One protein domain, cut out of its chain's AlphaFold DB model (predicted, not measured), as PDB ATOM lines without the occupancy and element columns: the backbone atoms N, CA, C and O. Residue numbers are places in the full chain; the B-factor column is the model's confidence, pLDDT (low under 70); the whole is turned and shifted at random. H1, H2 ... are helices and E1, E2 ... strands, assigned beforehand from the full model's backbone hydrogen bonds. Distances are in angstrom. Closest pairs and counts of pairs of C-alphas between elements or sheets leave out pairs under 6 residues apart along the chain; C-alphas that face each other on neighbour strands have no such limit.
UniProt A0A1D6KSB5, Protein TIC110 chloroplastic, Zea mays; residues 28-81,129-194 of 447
ATOM      1  N   HIS A  28     -46.609 -17.326 -31.870       59.44
ATOM      2  CA  HIS A  28     -46.633 -15.953 -31.367       59.44
ATOM      3  C   HIS A  28     -45.370 -15.613 -30.565       59.44
ATOM      4  O   HIS A  28     -44.692 -14.636 -30.879       59.44
ATOM      5  N   TYR A  29     -44.970 -16.488 -29.638       60.12
ATOM      6  CA  TYR A  29     -43.744 -16.337 -28.853       60.12
ATOM      7  C   TYR A  29     -42.487 -16.308 -29.737       60.12
ATOM      8  O   TYR A  29     -41.596 -15.488 -29.526       60.12
ATOM      9  N   SER A  30     -42.436 -17.146 -30.779       63.88
ATOM     10  CA  SER A  30     -41.319 -17.162 -31.732       63.88
ATOM     11  C   SER A  30     -41.236 -15.882 -32.576       63.88
ATOM     12  O   SER A  30     -40.144 -15.344 -32.764       63.88
ATOM     13  N   LYS A  31     -42.380 -15.341 -33.027       69.75
ATOM     14  CA  LYS A  31     -42.454 -14.060 -33.749       69.75
ATOM     15  C   LYS A  31     -42.043 -12.896 -32.851       69.75
ATOM     16  O   LYS A  31     -41.253 -12.059 -33.272       69.75
ATOM     17  N   LEU A  32     -42.530 -12.874 -31.610       71.19
ATOM     18  CA  LEU A  32     -42.202 -11.844 -30.627       71.19
ATOM     19  C   LEU A  32     -40.702 -11.857 -30.289       71.19
ATOM     20  O   LEU A  32     -40.048 -10.820 -30.372       71.19
ATOM     21  N   SER A  33     -40.129 -13.034 -30.012       71.38
ATOM     22  CA  SER A  33     -38.691 -13.190 -29.749       71.38
ATOM     23  C   SER A  33     -37.829 -12.759 -30.939       71.38
ATOM     24  O   SER A  33     -36.810 -12.097 -30.753       71.38
ATOM     25  N   HIS A  34     -38.229 -13.103 -32.166       76.69
ATOM     26  CA  HIS A  34     -37.494 -12.704 -33.365       76.69
ATOM     27  C   HIS A  34     -37.534 -11.185 -33.585       76.69
ATOM     28  O   HIS A  34     -36.509 -10.577 -33.896       76.69
ATOM     29  N   SER A  35     -38.692 -10.561 -33.366       77.81
ATOM     30  CA  SER A  35     -38.839  -9.105 -33.408       77.81
ATOM     31  C   SER A  35     -38.011  -8.409 -32.323       77.81
ATOM     32  O   SER A  35     -37.351  -7.415 -32.618       77.81
ATOM     33  N   HIS A  36     -37.965  -8.949 -31.100       83.44
ATOM     34  CA  HIS A  36     -37.124  -8.418 -30.019       83.44
ATOM     35  C   HIS A  36     -35.637  -8.420 -30.406       83.44
ATOM     36  O   HIS A  36     -34.950  -7.416 -30.228       83.44
ATOM     37  N   ASP A  37     -35.139  -9.511 -30.993       82.88
ATOM     38  CA  ASP A  37     -33.746  -9.616 -31.448       82.88
ATOM     39  C   ASP A  37     -33.409  -8.629 -32.570       82.88
ATOM     40  O   ASP A  37     -32.330  -8.031 -32.574       82.88
ATOM     41  N   GLN A  38     -34.321  -8.432 -33.526       83.88
ATOM     42  CA  GLN A  38     -34.122  -7.457 -34.600       83.88
ATOM     43  C   GLN A  38     -34.094  -6.019 -34.069       83.88
ATOM     44  O   GLN A  38     -33.219  -5.239 -34.455       83.88
ATOM     45  N   VAL A  39     -35.000  -5.677 -33.147       85.88
ATOM     46  CA  VAL A  39     -35.031  -4.357 -32.504       85.88
ATOM     47  C   VAL A  39     -33.752  -4.115 -31.701       85.88
ATOM     48  O   VAL A  39     -33.144  -3.055 -31.848       85.88
ATOM     49  N   ARG A  40     -33.280  -5.104 -30.926       87.81
ATOM     50  CA  ARG A  40     -32.013  -5.002 -30.180       87.81
ATOM     51  C   ARG A  40     -30.811  -4.774 -31.091       87.81
ATOM     52  O   ARG A  40     -29.999  -3.893 -30.819       87.81
ATOM     53  N   LYS A  41     -30.720  -5.479 -32.226       87.94
ATOM     54  CA  LYS A  41     -29.665  -5.235 -33.232       87.94
ATOM     55  C   LYS A  41     -29.705  -3.811 -33.777       87.94
ATOM     56  O   LYS A  41     -28.660  -3.180 -33.947       87.94
ATOM     57  N   LEU A  42     -30.900  -3.285 -34.033       87.69
ATOM     58  CA  LEU A  42     -31.044  -1.925 -34.532       87.69
ATOM     59  C   LEU A  42     -30.688  -0.890 -33.454       87.69
ATOM     60  O   LEU A  42     -29.974   0.065 -33.757       87.69
ATOM     61  N   PHE A  43     -31.085  -1.106 -32.199       91.00
ATOM     62  CA  PHE A  43     -30.649  -0.295 -31.061       91.00
ATOM     63  C   PHE A  43     -29.120  -0.263 -30.924       91.00
ATOM     64  O   PHE A  43     -28.534   0.816 -30.820       91.00
ATOM     65  N   LEU A  44     -28.462  -1.424 -31.019       90.69
ATOM     66  CA  LEU A  44     -27.001  -1.520 -31.014       90.69
ATOM     67  C   LEU A  44     -26.368  -0.732 -32.171       90.69
ATOM     68  O   LEU A  44     -25.343  -0.090 -31.968       90.69
ATOM     69  N   SER A  45     -26.998  -0.687 -33.351       90.62
ATOM     70  CA  SER A  45     -26.509   0.127 -34.478       90.62
ATOM     71  C   SER A  45     -26.546   1.637 -34.203       90.62
ATOM     72  O   SER A  45     -25.672   2.372 -34.666       90.62
ATOM     73  N   TYR A  46     -27.550   2.122 -33.462       90.31
ATOM     74  CA  TYR A  46     -27.608   3.525 -33.044       90.31
ATOM     75  C   TYR A  46     -26.544   3.821 -31.992       90.31
ATOM     76  O   TYR A  46     -25.912   4.870 -32.046       90.31
ATOM     77  N   ILE A  47     -26.308   2.891 -31.065       91.81
ATOM     78  CA  ILE A  47     -25.261   3.044 -30.052       91.81
ATOM     79  C   ILE A  47     -23.874   3.017 -30.681       91.81
ATOM     80  O   ILE A  47     -23.037   3.829 -30.308       91.81
ATOM     81  N   GLN A  48     -23.639   2.144 -31.657       92.00
ATOM     82  CA  GLN A  48     -22.377   2.114 -32.387       92.00
ATOM     83  C   GLN A  48     -22.122   3.454 -33.087       92.00
ATOM     84  O   GLN A  48     -21.062   4.043 -32.901       92.00
ATOM     85  N   ARG A  49     -23.128   4.002 -33.782       90.81
ATOM     86  CA  ARG A  49     -23.043   5.346 -34.377       90.81
ATOM     87  C   ARG A  49     -22.837   6.449 -33.341       90.81
ATOM     88  O   ARG A  49     -22.083   7.380 -33.593       90.81
ATOM     89  N   ALA A  50     -23.475   6.340 -32.177       90.56
ATOM     90  CA  ALA A  50     -23.280   7.280 -31.079       90.56
ATOM     91  C   ALA A  50     -21.845   7.214 -30.524       90.56
ATOM     92  O   ALA A  50     -21.270   8.254 -30.235       90.56
ATOM     93  N   LYS A  51     -21.244   6.021 -30.424       88.81
ATOM     94  CA  LYS A  51     -19.846   5.831 -29.999       88.81
ATOM     95  C   LYS A  51     -18.834   6.298 -31.050       88.81
ATOM     96  O   LYS A  51     -17.770   6.788 -30.694       88.81
ATOM     97  N   GLU A  52     -19.158   6.146 -32.331       90.50
ATOM     98  CA  GLU A  52     -18.340   6.620 -33.457       90.50
ATOM     99  C   GLU A  52     -18.471   8.135 -33.693       90.50
ATOM    100  O   GLU A  52     -17.691   8.721 -34.450       90.50
ATOM    101  N   ALA A  53     -19.436   8.792 -33.046       87.31
ATOM    102  CA  ALA A  53     -19.621  10.226 -33.157       87.31
ATOM    103  C   ALA A  53     -18.433  10.972 -32.526       87.31
ATOM    104  O   ALA A  53     -18.153  10.865 -31.337       87.31
ATOM    105  N   GLY A  54     -17.750  11.797 -33.323       76.69
ATOM    106  CA  GLY A  54     -16.544  12.510 -32.885       76.69
ATOM    107  C   GLY A  54     -16.780  13.631 -31.865       76.69
ATOM    108  O   GLY A  54     -15.819  14.215 -31.367       76.69
ATOM    109  N   ASN A  55     -18.035  13.977 -31.558       84.00
ATOM    110  CA  ASN A  55     -18.356  14.950 -30.523       84.00
ATOM    111  C   ASN A  55     -19.649  14.590 -29.774       84.00
ATOM    112  O   ASN A  55     -20.497  13.817 -30.232       84.00
ATOM    113  N   ARG A  56     -19.813  15.209 -28.608       82.62
ATOM    114  CA  ARG A  56     -20.919  14.936 -27.691       82.62
ATOM    115  C   ARG A  56     -22.291  15.394 -28.199       82.62
ATOM    116  O   ARG A  56     -23.297  14.789 -27.836       82.62
ATOM    117  N   ILE A  57     -22.348  16.426 -29.038       85.00
ATOM    118  CA  ILE A  57     -23.607  16.899 -29.636       85.00
ATOM    119  C   ILE A  57     -24.122  15.860 -30.639       85.00
ATOM    120  O   ILE A  57     -25.288  15.477 -30.589       85.00
ATOM    121  N   GLU A  58     -23.249  15.348 -31.501       87.06
ATOM    122  CA  GLU A  58     -23.570  14.302 -32.472       87.06
ATOM    123  C   GLU A  58     -23.900  12.976 -31.775       87.06
ATOM    124  O   GLU A  58     -24.879  12.321 -32.135       87.06
ATOM    125  N   THR A  59     -23.187  12.643 -30.691       88.31
ATOM    126  CA  THR A  59     -23.544  11.509 -29.820       88.31
ATOM    127  C   THR A  59     -24.983  11.654 -29.312       88.31
ATOM    128  O   THR A  59     -25.797  10.742 -29.448       88.31
ATOM    129  N   ALA A  60     -25.338  12.827 -28.776       87.44
ATOM    130  CA  ALA A  60     -26.681  13.091 -28.273       87.44
ATOM    131  C   ALA A  60     -27.751  13.062 -29.379       87.44
ATOM    132  O   ALA A  60     -28.865  12.606 -29.128       87.44
ATOM    133  N   LYS A  61     -27.430  13.490 -30.607       87.50
ATOM    134  CA  LYS A  61     -28.336  13.390 -31.764       87.50
ATOM    135  C   LYS A  61     -28.612  11.939 -32.151       87.50
ATOM    136  O   LYS A  61     -29.771  11.596 -32.385       87.50
ATOM    137  N   GLU A  62     -27.597  11.076 -32.186       89.62
ATOM    138  CA  GLU A  62     -27.797   9.642 -32.447       89.62
ATOM    139  C   GLU A  62     -28.612   8.969 -31.331       89.62
ATOM    140  O   GLU A  62     -29.528   8.195 -31.619       89.62
ATOM    141  N   LEU A  63     -28.381   9.341 -30.065       90.94
ATOM    142  CA  LEU A  63     -29.196   8.874 -28.936       90.94
ATOM    143  C   LEU A  63     -30.646   9.386 -29.007       90.94
ATOM    144  O   LEU A  63     -31.575   8.626 -28.742       90.94
ATOM    145  N   LYS A  64     -30.883  10.628 -29.451       88.69
ATOM    146  CA  LYS A  64     -32.240  11.137 -29.721       88.69
ATOM    147  C   LYS A  64     -32.936  10.331 -30.817       88.69
ATOM    148  O   LYS A  64     -34.113  10.011 -30.671       88.69
ATOM    149  N   LYS A  65     -32.230   9.959 -31.893       87.50
ATOM    150  CA  LYS A  65     -32.789   9.101 -32.957       87.50
ATOM    151  C   LYS A  65     -33.191   7.726 -32.418       87.50
ATOM    152  O   LYS A  65     -34.273   7.255 -32.759       87.50
ATOM    153  N   LEU A  66     -32.371   7.126 -31.552       89.06
ATOM    154  CA  LEU A  66     -32.690   5.875 -30.854       89.06
ATOM    155  C   LEU A  66     -33.971   6.003 -30.014       89.06
ATOM    156  O   LEU A  66     -34.874   5.176 -30.137       89.06
ATOM    157  N   ILE A  67     -34.065   7.053 -29.193       86.31
ATOM    158  CA  ILE A  67     -35.230   7.314 -28.336       86.31
ATOM    159  C   ILE A  67     -36.494   7.504 -29.185       86.31
ATOM    160  O   ILE A  67     -37.518   6.878 -28.913       86.31
ATOM    161  N   SER A  68     -36.420   8.311 -30.247       82.38
ATOM    162  CA  SER A  68     -37.536   8.531 -31.174       82.38
ATOM    163  C   SER A  68     -37.967   7.246 -31.877       82.38
ATOM    164  O   SER A  68     -39.162   6.989 -31.996       82.38
ATOM    165  N   PHE A  69     -37.014   6.412 -32.303       83.88
ATOM    166  CA  PHE A  69     -37.306   5.111 -32.901       83.88
ATOM    167  C   PHE A  69     -38.024   4.179 -31.908       83.88
ATOM    168  O   PHE A  69     -39.011   3.542 -32.274       83.88
ATOM    169  N   ASN A  70     -37.602   4.153 -30.638       84.62
ATOM    170  CA  ASN A  70     -38.279   3.372 -29.600       84.62
ATOM    171  C   ASN A  70     -39.730   3.833 -29.359       84.62
ATOM    172  O   ASN A  70     -40.645   3.016 -29.236       84.62
ATOM    173  N   ILE A  71     -39.947   5.149 -29.308       79.06
ATOM    174  CA  ILE A  71     -41.269   5.732 -29.047       79.06
ATOM    175  C   ILE A  71     -42.217   5.508 -30.227       79.06
ATOM    176  O   ILE A  71     -43.350   5.096 -30.015       79.06
ATOM    177  N   VAL A  72     -41.773   5.794 -31.453       78.31
ATOM    178  CA  VAL A  72     -42.657   5.797 -32.628       78.31
ATOM    179  C   VAL A  72     -42.812   4.402 -33.219       78.31
ATOM    180  O   VAL A  72     -43.917   4.007 -33.548       78.31
ATOM    181  N   VAL A  73     -41.724   3.643 -33.355       77.75
ATOM    182  CA  VAL A  73     -41.745   2.395 -34.133       77.75
ATOM    183  C   VAL A  73     -41.868   1.175 -33.233       77.75
ATOM    184  O   VAL A  73     -42.719   0.320 -33.452       77.75
ATOM    185  N   VAL A  74     -41.025   1.076 -32.205       79.69
ATOM    186  CA  VAL A  74     -40.968  -0.140 -31.373       79.69
ATOM    187  C   VAL A  74     -42.208  -0.278 -30.495       79.69
ATOM    188  O   VAL A  74     -42.713  -1.382 -30.312       79.69
ATOM    189  N   THR A  75     -42.716   0.837 -29.971       79.62
ATOM    190  CA  THR A  75     -43.929   0.830 -29.142       79.62
ATOM    191  C   THR A  75     -45.157   0.390 -29.947       79.62
ATOM    192  O   THR A  75     -45.912  -0.451 -29.463       79.62
ATOM    193  N   GLU A  76     -45.333   0.886 -31.178       77.06
ATOM    194  CA  GLU A  76     -46.427   0.466 -32.072       77.06
ATOM    195  C   GLU A  76     -46.273  -1.000 -32.498       77.06
ATOM    196  O   GLU A  76     -47.211  -1.779 -32.373       77.06
ATOM    197  N   LEU A  77     -45.062  -1.424 -32.872       76.75
ATOM    198  CA  LEU A  77     -44.782  -2.809 -33.259       76.75
ATOM    199  C   LEU A  77     -45.084  -3.810 -32.132       76.75
ATOM    200  O   LEU A  77     -45.593  -4.900 -32.388       76.75
ATOM    201  N   LEU A  78     -44.800  -3.459 -30.875       76.25
ATOM    202  CA  LEU A  78     -45.174  -4.293 -29.731       76.25
ATOM    203  C   LEU A  78     -46.681  -4.290 -29.469       76.25
ATOM    204  O   LEU A  78     -47.218  -5.331 -29.092       76.25
ATOM    205  N   ALA A  79     -47.358  -3.158 -29.668       78.06
ATOM    206  CA  ALA A  79     -48.811  -3.083 -29.558       78.06
ATOM    207  C   ALA A  79     -49.495  -3.967 -30.615       78.06
ATOM    208  O   ALA A  79     -50.387  -4.735 -30.265       78.06
ATOM    209  N   ASP A  80     -49.013  -3.941 -31.860       73.56
ATOM    210  CA  ASP A  80     -49.534  -4.752 -32.965       73.56
ATOM    211  C   ASP A  80     -49.280  -6.247 -32.748       73.56
ATOM    212  O   ASP A  80     -50.186  -7.066 -32.895       73.56
ATOM    213  N   ILE A  81     -48.065  -6.625 -32.329       69.94
ATOM    214  CA  ILE A  81     -47.745  -8.035 -32.060       69.94
ATOM    215  C   ILE A  81     -48.572  -8.554 -30.880       69.94
ATOM    216  O   ILE A  81     -49.032  -9.693 -30.914       69.94
ATOM    217  N   ARG A 129     -45.469  10.855 -22.071       48.47
ATOM    218  CA  ARG A 129     -45.969  10.315 -20.793       48.47
ATOM    219  C   ARG A 129     -46.731   8.999 -20.932       48.47
ATOM    220  O   ARG A 129     -46.833   8.308 -19.924       48.47
ATOM    221  N   LYS A 130     -47.304   8.673 -22.100       50.91
ATOM    222  CA  LYS A 130     -48.314   7.603 -22.187       50.91
ATOM    223  C   LYS A 130     -47.849   6.230 -22.651       50.91
ATOM    224  O   LYS A 130     -48.538   5.281 -22.306       50.91
ATOM    225  N   SER A 131     -46.720   6.056 -23.323       53.56
ATOM    226  CA  SER A 131     -46.285   4.693 -23.671       53.56
ATOM    227  C   SER A 131     -44.908   4.716 -24.305       53.56
ATOM    228  O   SER A 131     -44.774   4.905 -25.509       53.56
ATOM    229  N   SER A 132     -43.873   4.517 -23.507       59.28
ATOM    230  CA  SER A 132     -42.665   3.899 -24.027       59.28
ATOM    231  C   SER A 132     -42.636   2.466 -23.536       59.28
ATOM    232  O   SER A 132     -42.866   2.187 -22.356       59.28
ATOM    233  N   GLN A 133     -42.400   1.548 -24.462       71.12
ATOM    234  CA  GLN A 133     -42.188   0.157 -24.106       71.12
ATOM    235  C   GLN A 133     -40.914   0.027 -23.247       71.12
ATOM    236  O   GLN A 133     -39.905   0.683 -23.520       71.12
ATOM    237  N   LYS A 134     -40.979  -0.810 -22.205       75.31
ATOM    238  CA  LYS A 134     -39.859  -1.116 -21.290       75.31
ATOM    239  C   LYS A 134     -39.385  -2.565 -21.390       75.31
ATOM    240  O   LYS A 134     -38.618  -3.030 -20.555       75.31
ATOM    241  N   GLU A 135     -39.901  -3.295 -22.367       72.81
ATOM    242  CA  GLU A 135     -39.732  -4.739 -22.493       72.81
ATOM    243  C   GLU A 135     -38.463  -5.090 -23.262       72.81
ATOM    244  O   GLU A 135     -37.742  -6.012 -22.888       72.81
ATOM    245  N   ILE A 136     -38.158  -4.327 -24.312       81.94
ATOM    246  CA  ILE A 136     -36.932  -4.465 -25.089       81.94
ATOM    247  C   ILE A 136     -35.926  -3.453 -24.551       81.94
ATOM    248  O   ILE A 136     -36.050  -2.250 -24.796       81.94
ATOM    249  N   THR A 137     -34.928  -3.962 -23.830       87.75
ATOM    250  CA  THR A 137     -33.818  -3.189 -23.258       87.75
ATOM    251  C   THR A 137     -32.476  -3.750 -23.720       87.75
ATOM    252  O   THR A 137     -32.408  -4.862 -24.240       87.75
ATOM    253  N   LEU A 138     -31.408  -2.981 -23.506       88.56
ATOM    254  CA  LEU A 138     -30.026  -3.348 -23.837       88.56
ATOM    255  C   LEU A 138     -29.212  -3.774 -22.612       88.56
ATOM    256  O   LEU A 138     -27.980  -3.729 -22.631       88.56
ATOM    257  N   LYS A 139     -29.894  -4.147 -21.524       89.06
ATOM    258  CA  LYS A 139     -29.260  -4.498 -20.249       89.06
ATOM    259  C   LYS A 139     -28.265  -5.648 -20.390       89.06
ATOM    260  O   LYS A 139     -27.187  -5.574 -19.804       89.06
ATOM    261  N   ASP A 140     -28.635  -6.665 -21.163       87.81
ATOM    262  CA  ASP A 140     -27.838  -7.879 -21.361       87.81
ATOM    263  C   ASP A 140     -26.865  -7.760 -22.549       87.81
ATOM    264  O   ASP A 140     -25.932  -8.549 -22.667       87.81
ATOM    265  N   ASP A 141     -27.054  -6.755 -23.411       89.75
ATOM    266  CA  ASP A 141     -26.259  -6.554 -24.627       89.75
ATOM    267  C   ASP A 141     -25.045  -5.630 -24.408       89.75
ATOM    268  O   ASP A 141     -24.094  -5.656 -25.190       89.75
ATOM    269  N   ILE A 142     -25.073  -4.783 -23.368       90.25
ATOM    270  CA  ILE A 142     -24.053  -3.755 -23.105       90.25
ATOM    271  C   ILE A 142     -23.652  -3.761 -21.620       90.25
ATOM    272  O   ILE A 142     -24.519  -3.707 -20.740       90.25
ATOM    273  N   PRO A 143     -22.345  -3.741 -21.289       92.12
ATOM    274  CA  PRO A 143     -21.900  -3.694 -19.900       92.12
ATOM    275  C   PRO A 143     -22.376  -2.418 -19.193       92.12
ATOM    276  O   PRO A 143     -22.469  -1.348 -19.792       92.12
ATOM    277  N   LEU A 144     -22.637  -2.514 -17.883       89.31
ATOM    278  CA  LEU A 144     -23.161  -1.404 -17.070       89.31
ATOM    279  C   LEU A 144     -22.337  -0.113 -17.206       89.31
ATOM    280  O   LEU A 144     -22.907   0.973 -17.250       89.31
ATOM    281  N   ARG A 145     -21.008  -0.234 -17.305       90.88
ATOM    282  CA  ARG A 145     -20.097   0.903 -17.485       90.88
ATOM    283  C   ARG A 145     -20.456   1.728 -18.724       90.88
ATOM    284  O   ARG A 145     -20.680   2.926 -18.602       90.88
ATOM    285  N   ASP A 146     -20.554   1.082 -19.879       91.12
ATOM    286  CA  ASP A 146     -20.860   1.735 -21.154       91.12
ATOM    287  C   ASP A 146     -22.279   2.319 -21.157       91.12
ATOM    288  O   ASP A 146     -22.516   3.396 -21.698       91.12
ATOM    289  N   ARG A 147     -23.235   1.631 -20.519       92.69
ATOM    290  CA  ARG A 147     -24.609   2.132 -20.362       92.69
ATOM    291  C   ARG A 147     -24.647   3.409 -19.522       92.69
ATOM    292  O   ARG A 147     -25.286   4.383 -19.913       92.69
ATOM    293  N   ALA A 148     -23.932   3.420 -18.400       91.31
ATOM    294  CA  ALA A 148     -23.801   4.593 -17.544       91.31
ATOM    295  C   ALA A 148     -23.097   5.754 -18.266       91.31
ATOM    296  O   ALA A 148     -23.525   6.893 -18.125       91.31
ATOM    297  N   GLU A 149     -22.078   5.478 -19.082       91.50
ATOM    298  CA  GLU A 149     -21.351   6.491 -19.859       91.50
ATOM    299  C   GLU A 149     -22.214   7.132 -20.959       91.50
ATOM    300  O   GLU A 149     -22.221   8.356 -21.112       91.50
ATOM    301  N   LEU A 150     -23.002   6.336 -21.692       92.12
ATOM    302  CA  LEU A 150     -23.964   6.848 -22.677       92.12
ATOM    303  C   LEU A 150     -25.029   7.726 -22.006       92.12
ATOM    304  O   LEU A 150     -25.372   8.797 -22.517       92.12
ATOM    305  N   TYR A 151     -25.518   7.296 -20.840       92.50
ATOM    306  CA  TYR A 151     -26.462   8.064 -20.035       92.50
ATOM    307  C   TYR A 151     -25.844   9.366 -19.504       92.50
ATOM    308  O   TYR A 151     -26.458  10.420 -19.641       92.50
ATOM    309  N   GLU A 152     -24.620   9.331 -18.963       90.31
ATOM    310  CA  GLU A 152     -23.878  10.507 -18.476       90.31
ATOM    311  C   GLU A 152     -23.631  11.519 -19.604       90.31
ATOM    312  O   GLU A 152     -23.836  12.723 -19.434       90.31
ATOM    313  N   THR A 153     -23.252  11.032 -20.788       90.00
ATOM    314  CA  THR A 153     -22.996  11.860 -21.976       90.00
ATOM    315  C   THR A 153     -24.249  12.621 -22.410       90.00
ATOM    316  O   THR A 153     -24.184  13.828 -22.694       90.00
ATOM    317  N   TYR A 154     -25.396  11.934 -22.415       89.19
ATOM    318  CA  TYR A 154     -26.689  12.527 -22.740       89.19
ATOM    319  C   TYR A 154     -27.209  13.448 -21.627       89.19
ATOM    320  O   TYR A 154     -27.659  14.553 -21.918       89.19
ATOM    321  N   LEU A 155     -27.067  13.058 -20.356       87.31
ATOM    322  CA  LEU A 155     -27.394  13.896 -19.198       87.31
ATOM    323  C   LEU A 155     -26.650  15.221 -19.268       87.31
ATOM    324  O   LEU A 155     -27.254  16.286 -19.124       87.31
ATOM    325  N   MET A 156     -25.347  15.175 -19.541       84.56
ATOM    326  CA  MET A 156     -24.617  16.417 -19.650       84.56
ATOM    327  C   MET A 156     -25.173  17.250 -20.811       84.56
ATOM    328  O   MET A 156     -25.239  18.472 -20.700       84.56
ATOM    329  N   PHE A 157     -25.565  16.629 -21.936       84.75
ATOM    330  CA  PHE A 157     -26.139  17.352 -23.081       84.75
ATOM    331  C   PHE A 157     -27.431  18.082 -22.683       84.75
ATOM    332  O   PHE A 157     -27.552  19.263 -22.992       84.75
ATOM    333  N   CYS A 158     -28.300  17.457 -21.881       81.25
ATOM    334  CA  CYS A 158     -29.498  18.102 -21.323       81.25
ATOM    335  C   CYS A 158     -29.189  19.329 -20.443       81.25
ATOM    336  O   CYS A 158     -30.038  20.200 -20.249       81.25
ATOM    337  N   ILE A 159     -27.993  19.394 -19.851       75.62
ATOM    338  CA  ILE A 159     -27.581  20.499 -18.975       75.62
ATOM    339  C   ILE A 159     -26.901  21.617 -19.770       75.62
ATOM    340  O   ILE A 159     -27.162  22.788 -19.501       75.62
ATOM    341  N   THR A 160     -26.034  21.273 -20.728       73.81
ATOM    342  CA  THR A 160     -25.262  22.252 -21.514       73.81
ATOM    343  C   THR A 160     -26.006  22.785 -22.737       73.81
ATOM    344  O   THR A 160     -25.619  23.833 -23.242       73.81
ATOM    345  N   GLY A 161     -27.031  22.077 -23.218       69.12
ATOM    346  CA  GLY A 161     -27.774  22.408 -24.436       69.12
ATOM    347  C   GLY A 161     -26.972  22.208 -25.729       69.12
ATOM    348  O   GLY A 161     -25.787  21.854 -25.714       69.12
ATOM    349  N   GLU A 162     -27.626  22.448 -26.870       66.88
ATOM    350  CA  GLU A 162     -26.958  22.517 -28.171       66.88
ATOM    351  C   GLU A 162     -26.318  23.902 -28.326       66.88
ATOM    352  O   GLU A 162     -27.007  24.928 -28.367       66.88
ATOM    353  N   THR A 163     -24.986  23.932 -28.377       57.56
ATOM    354  CA  THR A 163     -24.202  25.138 -28.655       57.56
ATOM    355  C   THR A 163     -23.962  25.216 -30.154       57.56
ATOM    356  O   THR A 163     -23.067  24.570 -30.700       57.56
ATOM    357  N   THR A 164     -24.782  25.999 -30.849       52.81
ATOM    358  CA  THR A 164     -24.516  26.339 -32.247       52.81
ATOM    359  C   THR A 164     -23.557  27.523 -32.278       52.81
ATOM    360  O   THR A 164     -23.886  28.605 -31.783       52.81
ATOM    361  N   ASN A 165     -22.371  27.326 -32.855       44.47
ATOM    362  CA  ASN A 165     -21.480  28.430 -33.194       44.47
ATOM    363  C   ASN A 165     -22.129  29.230 -34.321       44.47
ATOM    364  O   ASN A 165     -22.217  28.754 -35.453       44.47
ATOM    365  N   VAL A 166     -22.585  30.439 -34.012       46.06
ATOM    366  CA  VAL A 166     -22.914  31.405 -35.054       46.06
ATOM    367  C   VAL A 166     -21.590  31.997 -35.541       46.06
ATOM    368  O   VAL A 166     -20.638  32.155 -34.769       46.06
ATOM    369  N   SER A 167     -21.488  32.267 -36.841       46.28
ATOM    370  CA  SER A 167     -20.364  33.013 -37.410       46.28
ATOM    371  C   SER A 167     -20.118  34.282 -36.580       46.28
ATOM    372  O   SER A 167     -21.073  34.944 -36.185       46.28
ATOM    373  N   PHE A 168     -18.838  34.587 -36.321       44.84
ATOM    374  CA  PHE A 168     -18.316  35.571 -35.347       44.84
ATOM    375  C   PHE A 168     -18.049  35.096 -33.898       44.84
ATOM    376  O   PHE A 168     -17.985  35.908 -32.981       44.84
ATOM    377  N   GLY A 169     -17.788  33.801 -33.671       48.66
ATOM    378  CA  GLY A 169     -17.115  33.326 -32.446       48.66
ATOM    379  C   GLY A 169     -17.949  33.372 -31.158       48.66
ATOM    380  O   GLY A 169     -17.439  33.054 -30.085       48.66
ATOM    381  N   THR A 170     -19.228  33.728 -31.247       42.81
ATOM    382  CA  THR A 170     -20.193  33.674 -30.149       42.81
ATOM    383  C   THR A 170     -21.018  32.392 -30.241       42.81
ATOM    384  O   THR A 170     -21.803  32.182 -31.169       42.81
ATOM    385  N   ALA A 171     -20.838  31.508 -29.260       43.69
ATOM    386  CA  ALA A 171     -21.651  30.309 -29.105       43.69
ATOM    387  C   ALA A 171     -22.969  30.679 -28.405       43.69
ATOM    388  O   ALA A 171     -22.959  31.184 -27.282       43.69
ATOM    389  N   ILE A 172     -24.107  30.437 -29.060       49.56
ATOM    390  CA  ILE A 172     -25.430  30.615 -28.449       49.56
ATOM    391  C   ILE A 172     -25.908  29.235 -27.995       49.56
ATOM    392  O   ILE A 172     -26.079  28.335 -28.816       49.56
ATOM    393  N   SER A 173     -26.106  29.061 -26.685       52.53
ATOM    394  CA  SER A 173     -26.771  27.876 -26.137       52.53
ATOM    395  C   SER A 173     -28.276  28.024 -26.321       52.53
ATOM    396  O   SER A 173     -28.875  28.997 -25.852       52.53
ATOM    397  N   THR A 174     -28.905  27.052 -26.973       51.50
ATOM    398  CA  THR A 174     -30.369  26.941 -26.980       51.50
ATOM    399  C   THR A 174     -30.889  26.696 -25.556       51.50
ATOM    400  O   THR A 174     -30.198  26.119 -24.711       51.50
ATOM    401  N   LYS A 175     -32.074  27.243 -25.243       50.81
ATOM    402  CA  LYS A 175     -32.661  27.198 -23.893       50.81
ATOM    403  C   LYS A 175     -32.915  25.752 -23.459       50.81
ATOM    404  O   LYS A 175     -33.471  24.971 -24.219       50.81
ATOM    405  N   LYS A 176     -32.577  25.473 -22.200       57.94
ATOM    406  CA  LYS A 176     -32.869  24.244 -21.453       57.94
ATOM    407  C   LYS A 176     -34.361  23.900 -21.556       57.94
ATOM    408  O   LYS A 176     -35.189  24.636 -21.018       57.94
ATOM    409  N   ASP A 177     -34.692  22.830 -22.272       57.81
ATOM    410  CA  ASP A 177     -36.066  22.357 -22.449       57.81
ATOM    411  C   ASP A 177     -36.299  21.107 -21.587       57.81
ATOM    412  O   ASP A 177     -35.542  20.137 -21.636       57.81
ATOM    413  N   ASP A 178     -37.364  21.114 -20.783       65.31
ATOM    414  CA  ASP A 178     -37.765  19.989 -19.926       65.31
ATOM    415  C   ASP A 178     -38.001  18.693 -20.723       65.31
ATOM    416  O   ASP A 178     -38.001  17.593 -20.157       65.31
ATOM    417  N   SER A 179     -38.262  18.819 -22.028       72.00
ATOM    418  CA  SER A 179     -38.440  17.692 -22.943       72.00
ATOM    419  C   SER A 179     -37.188  16.806 -23.025       72.00
ATOM    420  O   SER A 179     -37.311  15.585 -23.157       72.00
ATOM    421  N   GLU A 180     -35.989  17.370 -22.844       78.25
ATOM    422  CA  GLU A 180     -34.728  16.627 -22.927       78.25
ATOM    423  C   GLU A 180     -34.521  15.703 -21.722       78.25
ATOM    424  O   GLU A 180     -34.057  14.574 -21.885       78.25
ATOM    425  N   PHE A 181     -34.960  16.118 -20.528       81.31
ATOM    426  CA  PHE A 181     -34.945  15.268 -19.332       81.31
ATOM    427  C   PHE A 181     -35.979  14.137 -19.405       81.31
ATOM    428  O   PHE A 181     -35.749  13.049 -18.873       81.31
ATOM    429  N   LEU A 182     -37.102  14.351 -20.104       82.50
ATOM    430  CA  LEU A 182     -38.038  13.265 -20.410       82.50
ATOM    431  C   LEU A 182     -37.386  12.237 -21.342       82.50
ATOM    432  O   LEU A 182     -37.491  11.043 -21.082       82.50
ATOM    433  N   MET A 183     -36.661  12.685 -22.370       83.56
ATOM    434  CA  MET A 183     -35.890  11.793 -23.242       83.56
ATOM    435  C   MET A 183     -34.764  11.075 -22.487       83.56
ATOM    436  O   MET A 183     -34.538   9.895 -22.723       83.56
ATOM    437  N   LEU A 184     -34.100  11.736 -21.537       87.19
ATOM    438  CA  LEU A 184     -33.075  11.104 -20.702       87.19
ATOM    439  C   LEU A 184     -33.655   9.938 -19.888       87.19
ATOM    440  O   LEU A 184     -33.040   8.878 -19.805       87.19
ATOM    441  N   LYS A 185     -34.863  10.099 -19.332       87.31
ATOM    442  CA  LYS A 185     -35.566   8.999 -18.657       87.31
ATOM    443  C   LYS A 185     -35.815   7.824 -19.609       87.31
ATOM    444  O   LYS A 185     -35.547   6.684 -19.243       87.31
ATOM    445  N   GLN A 186     -36.245   8.116 -20.836       86.31
ATOM    446  CA  GLN A 186     -36.464   7.105 -21.876       86.31
ATOM    447  C   GLN A 186     -35.183   6.381 -22.281       86.31
ATOM    448  O   GLN A 186     -35.185   5.170 -22.475       86.31
ATOM    449  N   LEU A 187     -34.071   7.110 -22.369       89.75
ATOM    450  CA  LEU A 187     -32.767   6.517 -22.623       89.75
ATOM    451  C   LEU A 187     -32.363   5.560 -21.494       89.75
ATOM    452  O   LEU A 187     -31.874   4.472 -21.776       89.75
ATOM    453  N   GLY A 188     -32.608   5.931 -20.234       89.00
ATOM    454  CA  GLY A 188     -32.391   5.046 -19.086       89.00
ATOM    455  C   GLY A 188     -33.192   3.743 -19.186       89.00
ATOM    456  O   GLY A 188     -32.620   2.671 -18.994       89.00
ATOM    457  N   ASP A 189     -34.470   3.835 -19.569       89.50
ATOM    458  CA  ASP A 189     -35.338   2.669 -19.789       89.50
ATOM    459  C   ASP A 189     -34.803   1.776 -20.942       89.50
ATOM    460  O   ASP A 189     -34.677   0.566 -20.764       89.50
ATOM    461  N   ILE A 190     -34.397   2.346 -22.091       89.81
ATOM    462  CA  ILE A 190     -33.837   1.592 -23.243       89.81
ATOM    463  C   ILE A 190     -32.517   0.900 -22.883       89.81
ATOM    464  O   ILE A 190     -32.288  -0.257 -23.240       89.81
ATOM    465  N   LEU A 191     -31.634   1.599 -22.167       89.56
ATOM    466  CA  LEU A 191     -30.373   1.033 -21.687       89.56
ATOM    467  C   LEU A 191     -30.606  -0.014 -20.582       89.56
ATOM    468  O   LEU A 191     -29.697  -0.770 -20.244       89.56
ATOM    469  N   GLY A 192     -31.808  -0.091 -20.009       88.81
ATOM    470  CA  GLY A 192     -32.115  -0.988 -18.900       88.81
ATOM    471  C   GLY A 192     -31.350  -0.625 -17.626       88.81
ATOM    472  O   GLY A 192     -30.899  -1.517 -16.902       88.81
ATOM    473  N   LEU A 193     -31.141   0.676 -17.393       89.38
ATOM    474  CA  LEU A 193     -30.618   1.191 -16.130       89.38
ATOM    475  C   LEU A 193     -31.726   1.150 -15.077       89.38
ATOM    476  O   LEU A 193     -32.853   1.594 -15.306       89.38
ATOM    477  N   THR A 194     -31.399   0.638 -13.898       88.44
ATOM    478  CA  THR A 194     -32.280   0.729 -12.732       88.44
ATOM    479  C   THR A 194     -32.374   2.176 -12.241       88.44
ATOM    480  O   THR A 194     -31.505   3.006 -12.524       88.44
TER     481      THR A 194
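AT A GLANCE: This is residues 28 to 81 and 129 to 194 of the 447 residues of the protein "Protein TIC110 chloroplastic" of Zea mays (UniProt A0A1D6KSB5). Two layers, each of two antiparallel helices side by side, cross at a steep angle: the helical hairpin of H1 and H2 makes one layer, H3 and H4 the other, and H2 makes the contact between them. A small hairpin of strands, E1 and E2, joins H3 to H4 and reaches away from the helices at one end of the longest axis. The printed part has 120 residues, with four named helices and two named strands in the order H1, H2, H3, E1, E2, H4; the strands form one antiparallel sheet, and the class is mostly helix. The whole is compact, with a radius of gyration of the C-alphas of 15.6 A, and spans 59 by 29 by 25 A.

HOW THE PARTS SIT: H1, residues 28 to 52, and H2, residues 56 to 81, form a helical hairpin and touch at a shallow tilt of 9 degrees, opposite ways; their closest C-alphas are those of Ala 50 and Thr 59, 4.4 A apart. H2 is the hub, touching three helices. With residues 56 to 63 it touches H3, residues 144 to 160, the closest C-alphas being those of Ala 60 and Tyr 154 at 5.6 A; the tilt is steep at 68 degrees, only just short of about perpendicular. H1 and H3 are near each other, with 5 pairs of C-alphas within 10 A. E1, residues 163 to 166, and E2, residues 170 to 173, form an antiparallel hairpin, with N 164 and O 172 at 3.4 A and N 172 and O 164 at 3.3 A, within hydrogen-bond range. H4, residues 178 to 191, touches H3 at a shallow tilt of 7 degrees, opposite ways, closest at the C-alphas of Cys 158 and Glu 180, 5.7 A apart. H4 also touches residues 63 to 70 of H2, closest at the C-alphas of Ile 67 and Leu 187, 6.3 A apart. H1 and H4 are apart. Every O i to N i+4 pair is within hydrogen-bond range in H1, H3 and H4, and 19 of 22 are in H2.

IN THESE COORDINATES: H1 begins at C-alpha 28, (-46.633, -15.953, -31.367), and is 36.3 A long. H2 is 35.6 A long, with a kink of 25 degrees near residue 75. H3 measures 24.2 A, E1 9.0 A and E2 9.6 A. H4 measures 20.4 A and ends at C-alpha 191, (-30.373, 1.033, -21.687).

THE WHOLE: The C-alphas farthest apart are those of His 28 and Phe 168, at 58.9 A. Residues 82 to 128 are not printed; C-alphas 81 and 129 are 21.6 A apart across this cut. Residues 129 to 143 hold no named element. The links printed whole are tight. Mean pLDDT of the printed part is 78.3, and 27 residues are under 70, among them residues 161 to 178.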